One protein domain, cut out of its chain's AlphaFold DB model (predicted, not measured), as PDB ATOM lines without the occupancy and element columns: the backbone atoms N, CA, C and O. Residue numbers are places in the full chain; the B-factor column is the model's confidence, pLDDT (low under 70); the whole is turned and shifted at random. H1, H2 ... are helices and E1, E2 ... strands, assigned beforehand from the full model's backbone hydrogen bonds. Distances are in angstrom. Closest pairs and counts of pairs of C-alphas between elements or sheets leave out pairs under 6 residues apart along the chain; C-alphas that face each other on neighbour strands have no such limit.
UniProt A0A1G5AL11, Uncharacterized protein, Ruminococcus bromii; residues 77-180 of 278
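What this domain is: This is residues 77 to 180 of the 278 residues of an uncharacterized protein of Ruminococcus bromii (UniProt A0A1G5AL11). Little regular structure shows in this long, loose model: helices H1 and H2 make one end, the strand hairpin of E3 and E4 reaches toward the other, and the small hairpin of E1 and E2 sits between. Of 104 printed residues, 35 are in named elements, ordered E1, E2, H1, H2, E3, E4, a mixed class with two antiparallel two-stranded sheets. The radius of gyration of the C-alphas is 17.8 A; the spans are 56 by 30 by 23 A.

Where its parts are: Find C-alpha 81 at (-1.221, 13.090, 77.795): E1 runs to 83. Next come E2, 113 to 115; H1, 120 to 126; H2, 134 to 142; E3, 156 to 161, 15.6 A; and E4, 166 to 172, 18.5 A, ending at (-9.758, 1.277, 77.749).

How they stand to each other: Within hydrogen-bond range are N 82 and O 114 of E1 and E2, 2.9 A, and N 160 and O 168 of E3 and E4, 2.8 A. H1 and H2, every O i to N i+4 pair within range, are close but not clearly touching: the closest C-alphas, Ala 126 and Ala 140, are 6.6 A apart.

The domain as a whole: The printed part has no cut; E1 to E2 and H2 to E3 are long links; no printed residue is under 70 in pLDDT.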
ATOM      1  N   VAL A  77      -0.105  12.858  90.297       92.31
ATOM      2  CA  VAL A  77       0.318  13.748  89.222       92.31
ATOM      3  C   VAL A  77      -0.730  13.667  88.098       92.31
ATOM      4  O   VAL A  77      -0.998  12.568  87.594       92.31
ATOM      5  N   PRO A  78      -1.345  14.783  87.659       90.56
ATOM      6  CA  PRO A  78      -2.260  14.781  86.526       90.56
ATOM      7  C   PRO A  78      -1.606  14.187  85.273       90.56
ATOM      8  O   PRO A  78      -0.536  14.603  84.828       90.56
ATOM      9  N   ARG A  79      -2.298  13.238  84.637       87.44
ATOM     10  CA  ARG A  79      -1.850  12.603  83.391       87.44
ATOM     11  C   ARG A  79      -2.212  13.457  82.179       87.44
ATOM     12  O   ARG A  79      -3.107  13.108  81.409       87.44
ATOM     13  N   LYS A  80      -1.493  14.563  81.986       89.44
ATOM     14  CA  LYS A  80      -1.630  15.424  80.801       89.44
ATOM     15  C   LYS A  80      -0.982  14.749  79.598       89.44
ATOM     16  O   LYS A  80       0.179  14.981  79.289       89.44
ATOM     17  N   ARG A  81      -1.705  13.836  78.959       93.25
ATOM     18  CA  ARG A  81      -1.221  13.090  77.795       93.25
ATOM     19  C   ARG A  81      -1.694  13.744  76.501       93.25
ATOM     20  O   ARG A  81      -2.771  14.340  76.465       93.25
ATOM     21  N   ALA A  82      -0.917  13.572  75.442       95.31
ATOM     22  CA  ALA A  82      -1.276  13.944  74.082       95.31
ATOM     23  C   ALA A  82      -1.032  12.775  73.123       95.31
ATOM     24  O   ALA A  82      -0.153  11.944  73.357       95.31
ATOM     25  N   ILE A  83      -1.815  12.714  72.051       96.06
ATOM     26  CA  ILE A  83      -1.640  11.774  70.942       96.06
ATOM     27  C   ILE A  83      -1.284  12.599  69.716       96.06
ATOM     28  O   ILE A  83      -2.043  13.486  69.331       96.06
ATOM     29  N   ASP A  84      -0.111  12.340  69.142       94.88
ATOM     30  CA  ASP A  84       0.427  13.093  68.001       94.88
ATOM     31  C   ASP A  84       0.404  14.623  68.232       94.88
ATOM     32  O   ASP A  84       0.176  15.413  67.320       94.88
ATOM     33  N   GLY A  85       0.622  15.049  69.483       93.88
ATOM     34  CA  GLY A  85       0.619  16.458  69.896       93.88
ATOM     35  C   GLY A  85      -0.750  17.035  70.279       93.88
ATOM     36  O   GLY A  85      -0.793  18.145  70.804       93.88
ATOM     37  N   VAL A  86      -1.850  16.298  70.093       94.81
ATOM     38  CA  VAL A  86      -3.201  16.738  70.484       94.81
ATOM     39  C   VAL A  86      -3.529  16.251  71.901       94.81
ATOM     40  O   VAL A  86      -3.481  15.040  72.139       94.81
ATOM     41  N   PRO A  87      -3.861  17.143  72.855       94.56
ATOM     42  CA  PRO A  87      -4.273  16.759  74.203       94.56
ATOM     43  C   PRO A  87      -5.446  15.773  74.203       94.56
ATOM     44  O   PRO A  87      -6.425  15.937  73.476       94.56
ATOM     45  N   ILE A  88      -5.351  14.729  75.026       92.75
ATOM     46  CA  ILE A  88      -6.318  13.622  75.024       92.75
ATOM     47  C   ILE A  88      -7.719  14.050  75.497       92.75
ATOM     48  O   ILE A  88      -8.712  13.437  75.108       92.75
ATOM     49  N   ASP A  89      -7.815  15.075  76.336       89.62
ATOM     50  CA  ASP A  89      -9.072  15.678  76.796       89.62
ATOM     51  C   ASP A  89      -9.806  16.466  75.694       89.62
ATOM     52  O   ASP A  89     -11.014  16.666  75.785       89.62
ATOM     53  N   GLN A  90      -9.106  16.844  74.621       93.62
ATOM     54  CA  GLN A  90      -9.676  17.499  73.439       93.62
ATOM     55  C   GLN A  90     -10.107  16.503  72.351       93.62
ATOM     56  O   GLN A  90     -10.671  16.898  71.328       93.62
ATOM     57  N   MET A  91      -9.840  15.209  72.540       93.62
ATOM     58  CA  MET A  91     -10.130  14.167  71.556       93.62
ATOM     59  C   MET A  91     -11.416  13.407  71.889       93.62
ATOM     60  O   MET A  91     -11.704  13.100  73.045       93.62
ATOM     61  N   GLN A  92     -12.158  13.019  70.851       94.44
ATOM     62  CA  GLN A  92     -13.272  12.079  70.979       94.44
ATOM     63  C   GLN A  92     -12.795  10.640  70.749       94.44
ATOM     64  O   GLN A  92     -12.060  10.368  69.797       94.44
ATOM     65  N   PHE A  93     -13.235   9.725  71.619       93.88
ATOM     66  CA  PHE A  93     -12.935   8.294  71.536       93.88
ATOM     67  C   PHE A  93     -14.226   7.466  71.397       93.88
ATOM     68  O   PHE A  93     -15.218   7.803  72.045       93.88
ATOM     69  N   PRO A  94     -14.215   6.359  70.629       95.25
ATOM     70  CA  PRO A  94     -13.117   5.930  69.760       95.25
ATOM     71  C   PRO A  94     -12.892   6.924  68.609       95.25
ATOM     72  O   PRO A  94     -13.824   7.599  68.175       95.25
ATOM     73  N   THR A  95     -11.655   7.044  68.124       95.75
ATOM     74  CA  THR A  95     -11.388   7.893  66.951       95.75
ATOM     75  C   THR A  95     -11.997   7.260  65.695       95.75
ATOM     76  O   THR A  95     -12.148   6.042  65.653       95.75
ATOM     77  N   PRO A  96     -12.262   8.015  64.616       94.38
ATOM     78  CA  PRO A  96     -12.627   7.411  63.338       94.38
ATOM     79  C   PRO A  96     -11.576   6.399  62.855       94.38
ATOM     80  O   PRO A  96     -10.375   6.583  63.082       94.38
ATOM     81  N   PHE A  97     -12.022   5.353  62.157       94.75
ATOM     82  CA  PHE A  97     -11.120   4.378  61.548       94.75
ATOM     83  C   PHE A  97     -10.232   5.029  60.479       94.75
ATOM     84  O   PHE A  97     -10.710   5.703  59.565       94.75
ATOM     85  N   LYS A  98      -8.930   4.766  60.574       93.81
ATOM     86  CA  LYS A  98      -7.898   5.095  59.591       93.81
ATOM     87  C   LYS A  98      -7.469   3.816  58.876       93.81
ATOM     88  O   LYS A  98      -7.526   2.730  59.449       93.81
ATOM     89  N   LYS A  99      -7.013   3.927  57.628       93.94
ATOM     90  CA  LYS A  99      -6.392   2.792  56.926       93.94
ATOM     91  C   LYS A  99      -5.032   2.471  57.541       93.94
ATOM     92  O   LYS A  99      -4.324   3.382  57.978       93.94
ATOM     93  N   LEU A 100      -4.663   1.192  57.550       92.94
ATOM     94  CA  LEU A 100      -3.311   0.786  57.915       92.94
ATOM     95  C   LEU A 100      -2.284   1.322  56.901       92.94
ATOM     96  O   LEU A 100      -2.573   1.377  55.699       92.94
ATOM     97  N   PRO A 101      -1.082   1.716  57.363       91.06
ATOM     98  CA  PRO A 101       0.031   2.029  56.477       91.06
ATOM     99  C   PRO A 101       0.375   0.856  55.550       91.06
ATOM    100  O   PRO A 101       0.190  -0.315  55.887       91.06
ATOM    101  N   LYS A 102       0.928   1.160  54.372       89.31
ATOM    102  CA  LYS A 102       1.434   0.124  53.464       89.31
ATOM    103  C   LYS A 102       2.589  -0.626  54.141       89.31
ATOM    104  O   LYS A 102       3.490   0.015  54.671       89.31
ATOM    105  N   ASN A 103       2.577  -1.960  54.068       88.31
ATOM    106  CA  ASN A 103       3.535  -2.853  54.737       88.31
ATOM    107  C   ASN A 103       3.517  -2.755  56.274       88.31
ATOM    108  O   ASN A 103       4.540  -2.994  56.910       88.31
ATOM    109  N   TRP A 104       2.374  -2.393  56.863       90.31
ATOM    110  CA  TRP A 104       2.212  -2.389  58.313       90.31
ATOM    111  C   TRP A 104       2.540  -3.760  58.922       90.31
ATOM    112  O   TRP A 104       2.134  -4.807  58.413       90.31
ATOM    113  N   THR A 105       3.243  -3.725  60.048       88.81
ATOM    114  CA  THR A 105       3.489  -4.853  60.949       88.81
ATOM    115  C   THR A 105       3.091  -4.449  62.366       88.81
ATOM    116  O   THR A 105       2.915  -3.264  62.652       88.81
ATOM    117  N   TYR A 106       3.013  -5.411  63.288       86.31
ATOM    118  CA  TYR A 106       2.737  -5.120  64.700       86.31
ATOM    119  C   TYR A 106       3.751  -4.160  65.351       86.31
ATOM    120  O   TYR A 106       3.401  -3.503  66.327       86.31
ATOM    121  N   ASP A 107       4.951  -4.021  64.780       90.81
ATOM    122  CA  ASP A 107       6.002  -3.107  65.251       90.81
ATOM    123  C   ASP A 107       5.897  -1.693  64.655       90.81
ATOM    124  O   ASP A 107       6.675  -0.802  64.993       90.81
ATOM    125  N   THR A 108       4.959  -1.464  63.734       91.69
ATOM    126  CA  THR A 108       4.769  -0.149  63.119       91.69
ATOM    127  C   THR A 108       4.085   0.799  64.104       91.69
ATOM    128  O   THR A 108       2.938   0.571  64.494       91.69
ATOM    129  N   GLU A 109       4.756   1.897  64.462       93.19
ATOM    130  CA  GLU A 109       4.172   2.965  65.283       93.19
ATOM    131  C   GLU A 109       3.023   3.648  64.520       93.19
ATOM    132  O   GLU A 109       3.219   4.256  63.468       93.19
ATOM    133  N   LEU A 110       1.796   3.508  65.034       94.81
ATOM    134  CA  LEU A 110       0.585   4.070  64.419       94.81
ATOM    135  C   LEU A 110       0.251   5.475  64.935       94.81
ATOM    136  O   LEU A 110      -0.381   6.259  64.228       94.81
ATOM    137  N   TYR A 111       0.644   5.768  66.172       95.31
ATOM    138  CA  TYR A 111       0.498   7.055  66.846       95.31
ATOM    139  C   TYR A 111       1.531   7.147  67.962       95.31
ATOM    140  O   TYR A 111       1.969   6.126  68.498       95.31
ATOM    141  N   LYS A 112       1.856   8.372  68.369       95.75
ATOM    142  CA  LYS A 112       2.763   8.630  69.482       95.75
ATOM    143  C   LYS A 112       2.011   9.205  70.672       95.75
ATOM    144  O   LYS A 112       1.381  10.256  70.568       95.75
ATOM    145  N   VAL A 113       2.123   8.545  71.824       95.19
ATOM    146  CA  VAL A 113       1.659   9.100  73.104       95.19
ATOM    147  C   VAL A 113       2.791   9.896  73.737       95.19
ATOM    148  O   VAL A 113       3.884   9.374  73.950       95.19
ATOM    149  N   THR A 114       2.530  11.154  74.066       95.62
ATOM    150  CA  THR A 114       3.460  12.022  74.793       95.62
ATOM    151  C   THR A 114       2.822  12.554  76.071       95.62
ATOM    152  O   THR A 114       1.603  12.501  76.247       95.62
ATOM    153  N   TYR A 115       3.655  13.058  76.979       93.00
ATOM    154  CA  TYR A 115       3.219  13.790  78.163       93.00
ATOM    155  C   TYR A 115       3.463  15.278  77.934       93.00
ATOM    156  O   TYR A 115       4.560  15.685  77.549       93.00
ATOM    157  N   LEU A 116       2.426  16.077  78.141       92.00
ATOM    158  CA  LEU A 116       2.492  17.525  78.097       92.00
ATOM    159  C   LEU A 116       3.142  18.027  79.390       92.00
ATOM    160  O   LEU A 116       2.801  17.537  80.471       92.00
ATOM    161  N   PRO A 117       4.061  19.001  79.300       91.56
ATOM    162  CA  PRO A 117       4.642  19.602  80.485       91.56
ATOM    163  C   PRO A 117       3.576  20.357  81.284       91.56
ATOM    164  O   PRO A 117       2.521  20.749  80.773       91.56
ATOM    165  N   TYR A 118       3.876  20.595  82.555       91.12
ATOM    166  CA  TYR A 118       3.134  21.580  83.328       91.12
ATOM    167  C   TYR A 118       3.324  22.983  82.743       91.12
ATOM    168  O   TYR A 118       4.360  23.249  82.126       91.12
ATOM    169  N   PRO A 119       2.357  23.892  82.971       92.56
ATOM    170  CA  PRO A 119       2.596  25.312  82.766       92.56
ATOM    171  C   PRO A 119       3.880  25.738  83.502       92.56
ATOM    172  O   PRO A 119       4.071  25.301  84.645       92.56
ATOM    173  N   PRO A 120       4.775  26.525  82.874       94.94
ATOM    174  CA  PRO A 120       6.060  26.899  83.467       94.94
ATOM    175  C   PRO A 120       5.941  27.493  84.873       94.94
ATOM    176  O   PRO A 120       6.757  27.185  85.733       94.94
ATOM    177  N   GLU A 121       4.901  28.284  85.125       95.25
ATOM    178  CA  GLU A 121       4.606  28.892  86.419       95.25
ATOM    179  C   GLU A 121       4.295  27.852  87.506       95.25
ATOM    180  O   GLU A 121       4.840  27.929  88.605       95.25
ATOM    181  N   VAL A 122       3.503  26.826  87.177       95.00
ATOM    182  CA  VAL A 122       3.185  25.722  88.095       95.00
ATOM    183  C   VAL A 122       4.431  24.880  88.352       95.00
ATOM    184  O   VAL A 122       4.699  24.492  89.487       95.00
ATOM    185  N   ALA A 123       5.203  24.598  87.298       93.88
ATOM    186  CA  ALA A 123       6.423  23.806  87.395       93.88
ATOM    187  C   ALA A 123       7.498  24.498  88.240       93.88
ATOM    188  O   ALA A 123       8.207  23.824  88.982       93.88
ATOM    189  N   GLU A 124       7.636  25.820  88.114       96.25
ATOM    190  CA  GLU A 124       8.603  26.592  88.889       96.25
ATOM    191  C   GLU A 124       8.205  26.658  90.359       96.25
ATOM    192  O   GLU A 124       9.012  26.334  91.226       96.25
ATOM    193  N   GLU A 125       6.944  26.985  90.645       96.75
ATOM    194  CA  GLU A 125       6.454  27.058  92.018       96.75
ATOM    195  C   GLU A 125       6.578  25.709  92.744       96.75
ATOM    196  O   GLU A 125       7.047  25.650  93.882       96.75
ATOM    197  N   ALA A 126       6.251  24.605  92.064       94.88
ATOM    198  CA  ALA A 126       6.315  23.263  92.635       94.88
ATOM    199  C   ALA A 126       7.722  22.833  93.090       94.88
ATOM    200  O   ALA A 126       7.833  21.984  93.974       94.88
ATOM    201  N   LYS A 127       8.801  23.423  92.551       96.19
ATOM    202  CA  LYS A 127      10.185  23.123  92.980       96.19
ATOM    203  C   LYS A 127      10.464  23.525  94.425       96.19
ATOM    204  O   LYS A 127      11.409  23.016  95.025       96.19
ATOM    205  N   HIS A 128       9.677  24.451  94.963       96.56
ATOM    206  CA  HIS A 128       9.850  24.984  96.309       96.56
ATOM    207  C   HIS A 128       8.909  24.344  97.335       96.56
ATOM    208  O   HIS A 128       9.009  24.659  98.519       96.56
ATOM    209  N   LEU A 129       8.020  23.445  96.900       97.50
ATOM    210  CA  LEU A 129       7.042  22.785  97.758       97.50
ATOM    211  C   LEU A 129       7.607  21.484  98.332       97.50
ATOM    212  O   LEU A 129       8.185  20.665  97.616       97.50
ATOM    213  N   SER A 130       7.401  21.266  99.629       96.94
ATOM    214  CA  SER A 130       7.776  20.031 100.310       96.94
ATOM    215  C   SER A 130       6.561  19.132 100.556       96.94
ATOM    216  O   SER A 130       5.611  19.554 101.214       96.94
ATOM    217  N   PRO A 131       6.603  17.840 100.178       95.50
ATOM    218  CA  PRO A 131       5.537  16.901 100.526       95.50
ATOM    219  C   PRO A 131       5.489  16.584 102.030       95.50
ATOM    220  O   PRO A 131       4.608  15.851 102.461       95.50
ATOM    221  N   ARG A 132       6.437  17.099 102.828       97.19
ATOM    222  CA  ARG A 132       6.486  16.933 104.289       97.19
ATOM    223  C   ARG A 132       5.709  18.016 105.044       97.19
ATOM    224  O   ARG A 132       5.524  17.901 106.246       97.19
ATOM    225  N   LYS A 133       5.243  19.069 104.363       97.56
ATOM    226  CA  LYS A 133       4.501  20.169 104.989       97.56
ATOM    227  C   LYS A 133       3.068  20.208 104.480       97.56
ATOM    228  O   LYS A 133       2.833  20.268 103.277       97.56
ATOM    229  N   ALA A 134       2.103  20.218 105.397       96.94
ATOM    230  CA  ALA A 134       0.681  20.217 105.048       96.94
ATOM    231  C   ALA A 134       0.282  21.429 104.184       96.94
ATOM    232  O   ALA A 134      -0.513  21.306 103.252       96.94
ATOM    233  N   GLU A 135       0.858  22.596 104.470       97.69
ATOM    234  CA  GLU A 135       0.637  23.835 103.717       97.69
ATOM    235  C   GLU A 135       1.153  23.764 102.275       97.69
ATOM    236  O   GLU A 135       0.433  24.172 101.364       97.69
ATOM    237  N   ASP A 136       2.328  23.172 102.059       98.31
ATOM    238  CA  ASP A 136       2.923  22.989 100.734       98.31
ATOM    239  C   ASP A 136       2.158  21.940  99.923       98.31
ATOM    240  O   ASP A 136       1.920  22.131  98.732       98.31
ATOM    241  N   VAL A 137       1.710  20.853 100.563       98.25
ATOM    242  CA  VAL A 137       0.827  19.860  99.932       98.25
ATOM    243  C   VAL A 137      -0.481  20.515  99.497       98.25
ATOM    244  O   VAL A 137      -0.907  20.338  98.357       98.25
ATOM    245  N   ARG A 138      -1.104  21.316 100.369       97.75
ATOM    246  CA  ARG A 138      -2.309  22.075 100.016       97.75
ATOM    247  C   ARG A 138      -2.036  23.025  98.854       97.75
ATOM    248  O   ARG A 138      -2.812  23.053  97.906       97.75
ATOM    249  N   ARG A 139      -0.905  23.732  98.872       98.06
ATOM    250  CA  ARG A 139      -0.519  24.620  97.776       98.06
ATOM    251  C   ARG A 139      -0.322  23.860  96.463       98.06
ATOM    252  O   ARG A 139      -0.783  24.334  95.431       98.06
ATOM    253  N   ALA A 140       0.290  22.676  96.500       98.12
ATOM    254  CA  ALA A 140       0.472  21.812  95.333       98.12
ATOM    255  C   ALA A 140      -0.867  21.358  94.726       98.12
ATOM    256  O   ALA A 140      -0.969  21.224  93.504       98.12
ATOM    257  N   ILE A 141      -1.888  21.146  95.566       97.50
ATOM    258  CA  ILE A 141      -3.267  20.879  95.133       97.50
ATOM    259  C   ILE A 141      -3.866  22.131  94.484       97.50
ATOM    260  O   ILE A 141      -4.373  22.054  93.366       97.50
ATOM    261  N   ASP A 142      -3.763  23.287  95.144       97.19
ATOM    262  CA  ASP A 142      -4.360  24.549  94.685       97.19
ATOM    263  C   ASP A 142      -3.825  24.994  93.312       97.19
ATOM    264  O   ASP A 142      -4.581  25.508  92.488       97.19
ATOM    265  N   ILE A 143      -2.533  24.781  93.038       96.75
ATOM    266  CA  ILE A 143      -1.914  25.104  91.737       96.75
ATOM    267  C   ILE A 143      -2.085  23.992  90.687       96.75
ATOM    268  O   ILE A 143      -1.594  24.118  89.565       96.75
ATOM    269  N   GLY A 144      -2.744  22.883  91.037       95.62
ATOM    270  CA  GLY A 144      -2.952  21.738  90.150       95.62
ATOM    271  C   GLY A 144      -1.671  20.978  89.795       95.62
ATOM    272  O   GLY A 144      -1.625  20.299  88.762       95.62
ATOM    273  N   PHE A 145      -0.620  21.089  90.615       96.75
ATOM    274  CA  PHE A 145       0.590  20.279  90.464       96.75
ATOM    275  C   PHE A 145       0.302  18.811  90.793       96.75
ATOM    276  O   PHE A 145       0.755  17.918  90.080       96.75
ATOM    277  N   ILE A 146      -0.530  18.576  91.806       97.12
ATOM    278  CA  ILE A 146      -1.168  17.290  92.094       97.12
ATOM    279  C   ILE A 146      -2.685  17.468  92.086       97.12
ATOM    280  O   ILE A 146      -3.193  18.538  92.410       97.12
ATOM    281  N   VAL A 147      -3.416  16.424  91.711       96.38
ATOM    282  CA  VAL A 147      -4.884  16.438  91.640       96.38
ATOM    283  C   VAL A 147      -5.455  15.243  92.383       96.38
ATOM    284  O   VAL A 147      -4.749  14.261  92.633       96.38
ATOM    285  N   ASN A 148      -6.729  15.323  92.764       96.31
ATOM    286  CA  ASN A 148      -7.411  14.183  93.360       96.31
ATOM    287  C   ASN A 148      -7.365  13.015  92.365       96.31
ATOM    288  O   ASN A 148      -7.645  13.195  91.180       96.31
ATOM    289  N   ARG A 149      -7.026  11.809  92.828       94.75
ATOM    290  CA  ARG A 149      -6.958  10.623  91.957       94.75
ATOM    291  C   ARG A 149      -8.263  10.359  91.218       94.75
ATOM    292  O   ARG A 149      -8.236   9.824  90.118       94.75
ATOM    293  N   ARG A 150      -9.402  10.747  91.791       92.00
ATOM    294  CA  ARG A 150     -10.718  10.640  91.142       92.00
ATOM    295  C   ARG A 150     -10.804  11.427  89.833       92.00
ATOM    296  O   ARG A 150     -11.562  11.030  88.956       92.00
ATOM    297  N   ASP A 151     -10.004  12.480  89.695       92.00
ATOM    298  CA  ASP A 151     -10.014  13.378  88.539       92.00
ATOM    299  C   ASP A 151      -8.980  12.976  87.471       92.00
ATOM    300  O   ASP A 151      -8.859  13.626  86.431       92.00
ATOM    301  N   VAL A 152      -8.213  11.902  87.698       90.88
ATOM    302  CA  VAL A 152      -7.181  11.433  86.766       90.88
ATOM    303  C   VAL A 152      -7.746  10.376  85.815       90.88
ATOM    304  O   VAL A 152      -8.237   9.328  86.230       90.88
ATOM    305  N   ASP A 153      -7.591  10.602  84.506       88.88
ATOM    306  CA  ASP A 153      -7.884   9.586  83.490       88.88
ATOM    307  C   ASP A 153      -6.778   8.516  83.453       88.88
ATOM    308  O   ASP A 153      -5.729   8.670  82.811       88.88
ATOM    309  N   TYR A 154      -7.044   7.407  84.141       89.81
ATOM    310  CA  TYR A 154      -6.183   6.228  84.196       89.81
ATOM    311  C   TYR A 154      -6.327   5.280  82.996       89.81
ATOM    312  O   TYR A 154      -5.627   4.269  82.945       89.81
ATOM    313  N   SER A 155      -7.179   5.593  82.015       89.56
ATOM    314  CA  SER A 155      -7.412   4.719  80.861       89.56
ATOM    315  C   SER A 155      -6.138   4.513  80.043       89.56
ATOM    316  O   SER A 155      -5.367   5.451  79.804       89.56
ATOM    317  N   ASN A 156      -5.951   3.301  79.539       91.19
ATOM    318  CA  ASN A 156      -4.937   2.987  78.545       91.19
ATOM    319  C   ASN A 156      -5.368   3.506  77.172       91.19
ATOM    320  O   ASN A 156      -6.549   3.453  76.818       91.19
ATOM    321  N   ILE A 157      -4.397   4.005  76.409       92.62
ATOM    322  CA  ILE A 157      -4.584   4.370  75.004       92.62
ATOM    323  C   ILE A 157      -4.133   3.184  74.173       92.62
ATOM    324  O   ILE A 157      -2.958   2.820  74.208       92.62
ATOM    325  N   GLU A 158      -5.062   2.591  73.439       93.25
ATOM    326  CA  GLU A 158      -4.822   1.357  72.701       93.25
ATOM    327  C   GLU A 158      -5.273   1.476  71.248       93.25
ATOM    328  O   GLU A 158      -6.182   2.240  70.910       93.25
ATOM    329  N   THR A 159      -4.681   0.644  70.393       94.06
ATOM    330  CA  THR A 159      -5.161   0.430  69.031       94.06
ATOM    331  C   THR A 159      -6.273  -0.610  69.019       94.06
ATOM    332  O   THR A 159      -6.153  -1.686  69.604       94.06
ATOM    333  N   ASN A 160      -7.347  -0.327  68.292       94.12
ATOM    334  CA  ASN A 160      -8.357  -1.311  67.930       94.12
ATOM    335  C   ASN A 160      -8.341  -1.534  66.414       94.12
ATOM    336  O   ASN A 160      -8.475  -0.578  65.650       94.12
ATOM    337  N   PHE A 161      -8.205  -2.787  65.982       92.38
ATOM    338  CA  PHE A 161      -8.170  -3.166  64.569       92.38
ATOM    339  C   PHE A 161      -9.537  -3.682  64.114       92.38
ATOM    340  O   PHE A 161     -10.220  -4.420  64.823       92.38
ATOM    341  N   SER A 162      -9.948  -3.287  62.913       88.00
ATOM    342  CA  SER A 162     -11.123  -3.838  62.235       88.00
ATOM    343  C   SER A 162     -10.749  -5.076  61.419       88.00
ATOM    344  O   SER A 162      -9.584  -5.307  61.111       88.00
ATOM    345  N   LYS A 163     -11.761  -5.838  60.986       72.94
ATOM    346  CA  LYS A 163     -11.579  -6.978  60.073       72.94
ATOM    347  C   LYS A 163     -11.149  -6.585  58.643       72.94
ATOM    348  O   LYS A 163     -10.879  -7.481  57.857       72.94
ATOM    349  N   GLY A 164     -11.134  -5.294  58.291       71.56
ATOM    350  CA  GLY A 164     -10.905  -4.795  56.925       71.56
ATOM    351  C   GLY A 164      -9.747  -3.798  56.812       71.56
ATOM    352  O   GLY A 164      -9.919  -2.744  56.207       71.56
ATOM    353  N   ASP A 165      -8.608  -4.098  57.442       80.44
ATOM    354  CA  ASP A 165      -7.356  -3.314  57.402       80.44
ATOM    355  C   ASP A 165      -7.461  -1.853  57.881       80.44
ATOM    356  O   ASP A 165      -6.649  -0.986  57.538       80.44
ATOM    357  N   GLY A 166      -8.477  -1.561  58.689       91.56
ATOM    358  CA  GLY A 166      -8.627  -0.291  59.391       91.56
ATOM    359  C   GLY A 166      -8.205  -0.392  60.853       91.56
ATOM    360  O   GLY A 166      -8.410  -1.428  61.485       91.56
ATOM    361  N   TRP A 167      -7.700   0.701  61.414       95.25
ATOM    362  CA  TRP A 167      -7.391   0.841  62.834       95.25
ATOM    363  C   TRP A 167      -7.973   2.137  63.397       95.25
ATOM    364  O   TRP A 167      -8.202   3.099  62.670       95.25
ATOM    365  N   GLN A 168      -8.226   2.168  64.696       95.81
ATOM    366  CA  GLN A 168      -8.642   3.365  65.423       95.81
ATOM    367  C   GLN A 168      -7.992   3.378  66.802       95.81
ATOM    368  O   GLN A 168      -7.568   2.334  67.302       95.81
ATOM    369  N   ILE A 169      -7.957   4.546  67.432       96.62
ATOM    370  CA  ILE A 169      -7.495   4.695  68.804       96.62
ATOM    371  C   ILE A 169      -8.696   4.613  69.737       96.62
ATOM    372  O   ILE A 169      -9.731   5.246  69.510       96.62
ATOM    373  N   VAL A 170      -8.553   3.836  70.804       95.19
ATOM    374  CA  VAL A 170      -9.564   3.666  71.844       95.19
ATOM    375  C   VAL A 170      -8.978   3.968  73.219       95.19
ATOM    376  O   VAL A 170      -7.788   3.772  73.461       95.19
ATOM    377  N   LYS A 171      -9.841   4.415  74.134       92.56
ATOM    378  CA  LYS A 171      -9.560   4.415  75.570       92.56
ATOM    379  C   LYS A 171     -10.113   3.136  76.178       92.56
ATOM    380  O   LYS A 171     -11.291   2.832  75.982       92.56
ATOM    381  N   ARG A 172      -9.295   2.407  76.935       90.19
ATOM    382  CA  ARG A 172      -9.758   1.277  77.749       90.19
ATOM    383  C   ARG A 172      -9.389   1.482  79.206       90.19
ATOM    384  O   ARG A 172      -8.229   1.705  79.530       90.19
ATOM    385  N   SER A 173     -10.378   1.361  80.079       84.88
ATOM    386  CA  SER A 173     -10.143   1.191  81.509       84.88
ATOM    387  C   SER A 173     -10.154  -0.299  81.819       84.88
ATOM    388  O   SER A 173     -11.043  -1.020  81.365       84.88
ATOM    389  N   THR A 174      -9.188  -0.765  82.601       78.38
ATOM    390  CA  THR A 174      -9.188  -2.119  83.157       78.38
ATOM    391  C   THR A 174      -9.391  -2.043  84.671       78.38
ATOM    392  O   THR A 174      -9.110  -1.008  85.278       78.38
ATOM    393  N   PRO A 175      -9.837  -3.125  85.330       73.25
ATOM    394  CA  PRO A 175      -9.897  -3.166  86.794       73.25
ATOM    395  C   PRO A 175      -8.543  -2.915  87.479       73.25
ATOM    396  O   PRO A 175      -8.508  -2.587  88.658       73.25
ATOM    397  N   PHE A 176      -7.435  -3.056  86.744       74.94
ATOM    398  CA  PHE A 176      -6.073  -2.876  87.244       74.94
ATOM    399  C   PHE A 176      -5.453  -1.527  86.858       74.94
ATOM    400  O   PHE A 176      -4.384  -1.191  87.360       74.94
ATOM    401  N   SER A 177      -6.078  -0.756  85.958       74.06
ATOM    402  CA  SER A 177      -5.542   0.543  85.531       74.06
ATOM    403  C   SER A 177      -5.813   1.646  86.549       74.06
ATOM    404  O   SER A 177      -5.037   2.595  86.637       74.06
ATOM    405  N   THR A 178      -6.897   1.521  87.317       79.31
ATOM    406  CA  THR A 178      -7.320   2.532  88.288       79.31
ATOM    407  C   THR A 178      -6.721   2.219  89.661       79.31
ATOM    408  O   THR A 178      -7.036   1.173  90.234       79.31
ATOM    409  N   PRO A 179      -5.859   3.089  90.215       86.50
ATOM    410  CA  PRO A 179      -5.336   2.905  91.559       86.50
ATOM    411  C   PRO A 179      -6.435   3.112  92.606       86.50
ATOM    412  O   PRO A 179      -7.524   3.612  92.322       86.50
ATOM    413  N   LEU A 180      -6.117   2.787  93.860       89.19
ATOM    414  CA  LEU A 180      -6.956   3.179  94.988       89.19
ATOM    415  C   LEU A 180      -7.139   4.705  94.996       89.19
ATOM    416  O   LEU A 180      -6.156   5.457  95.021       89.19
TER     417      LEU A 180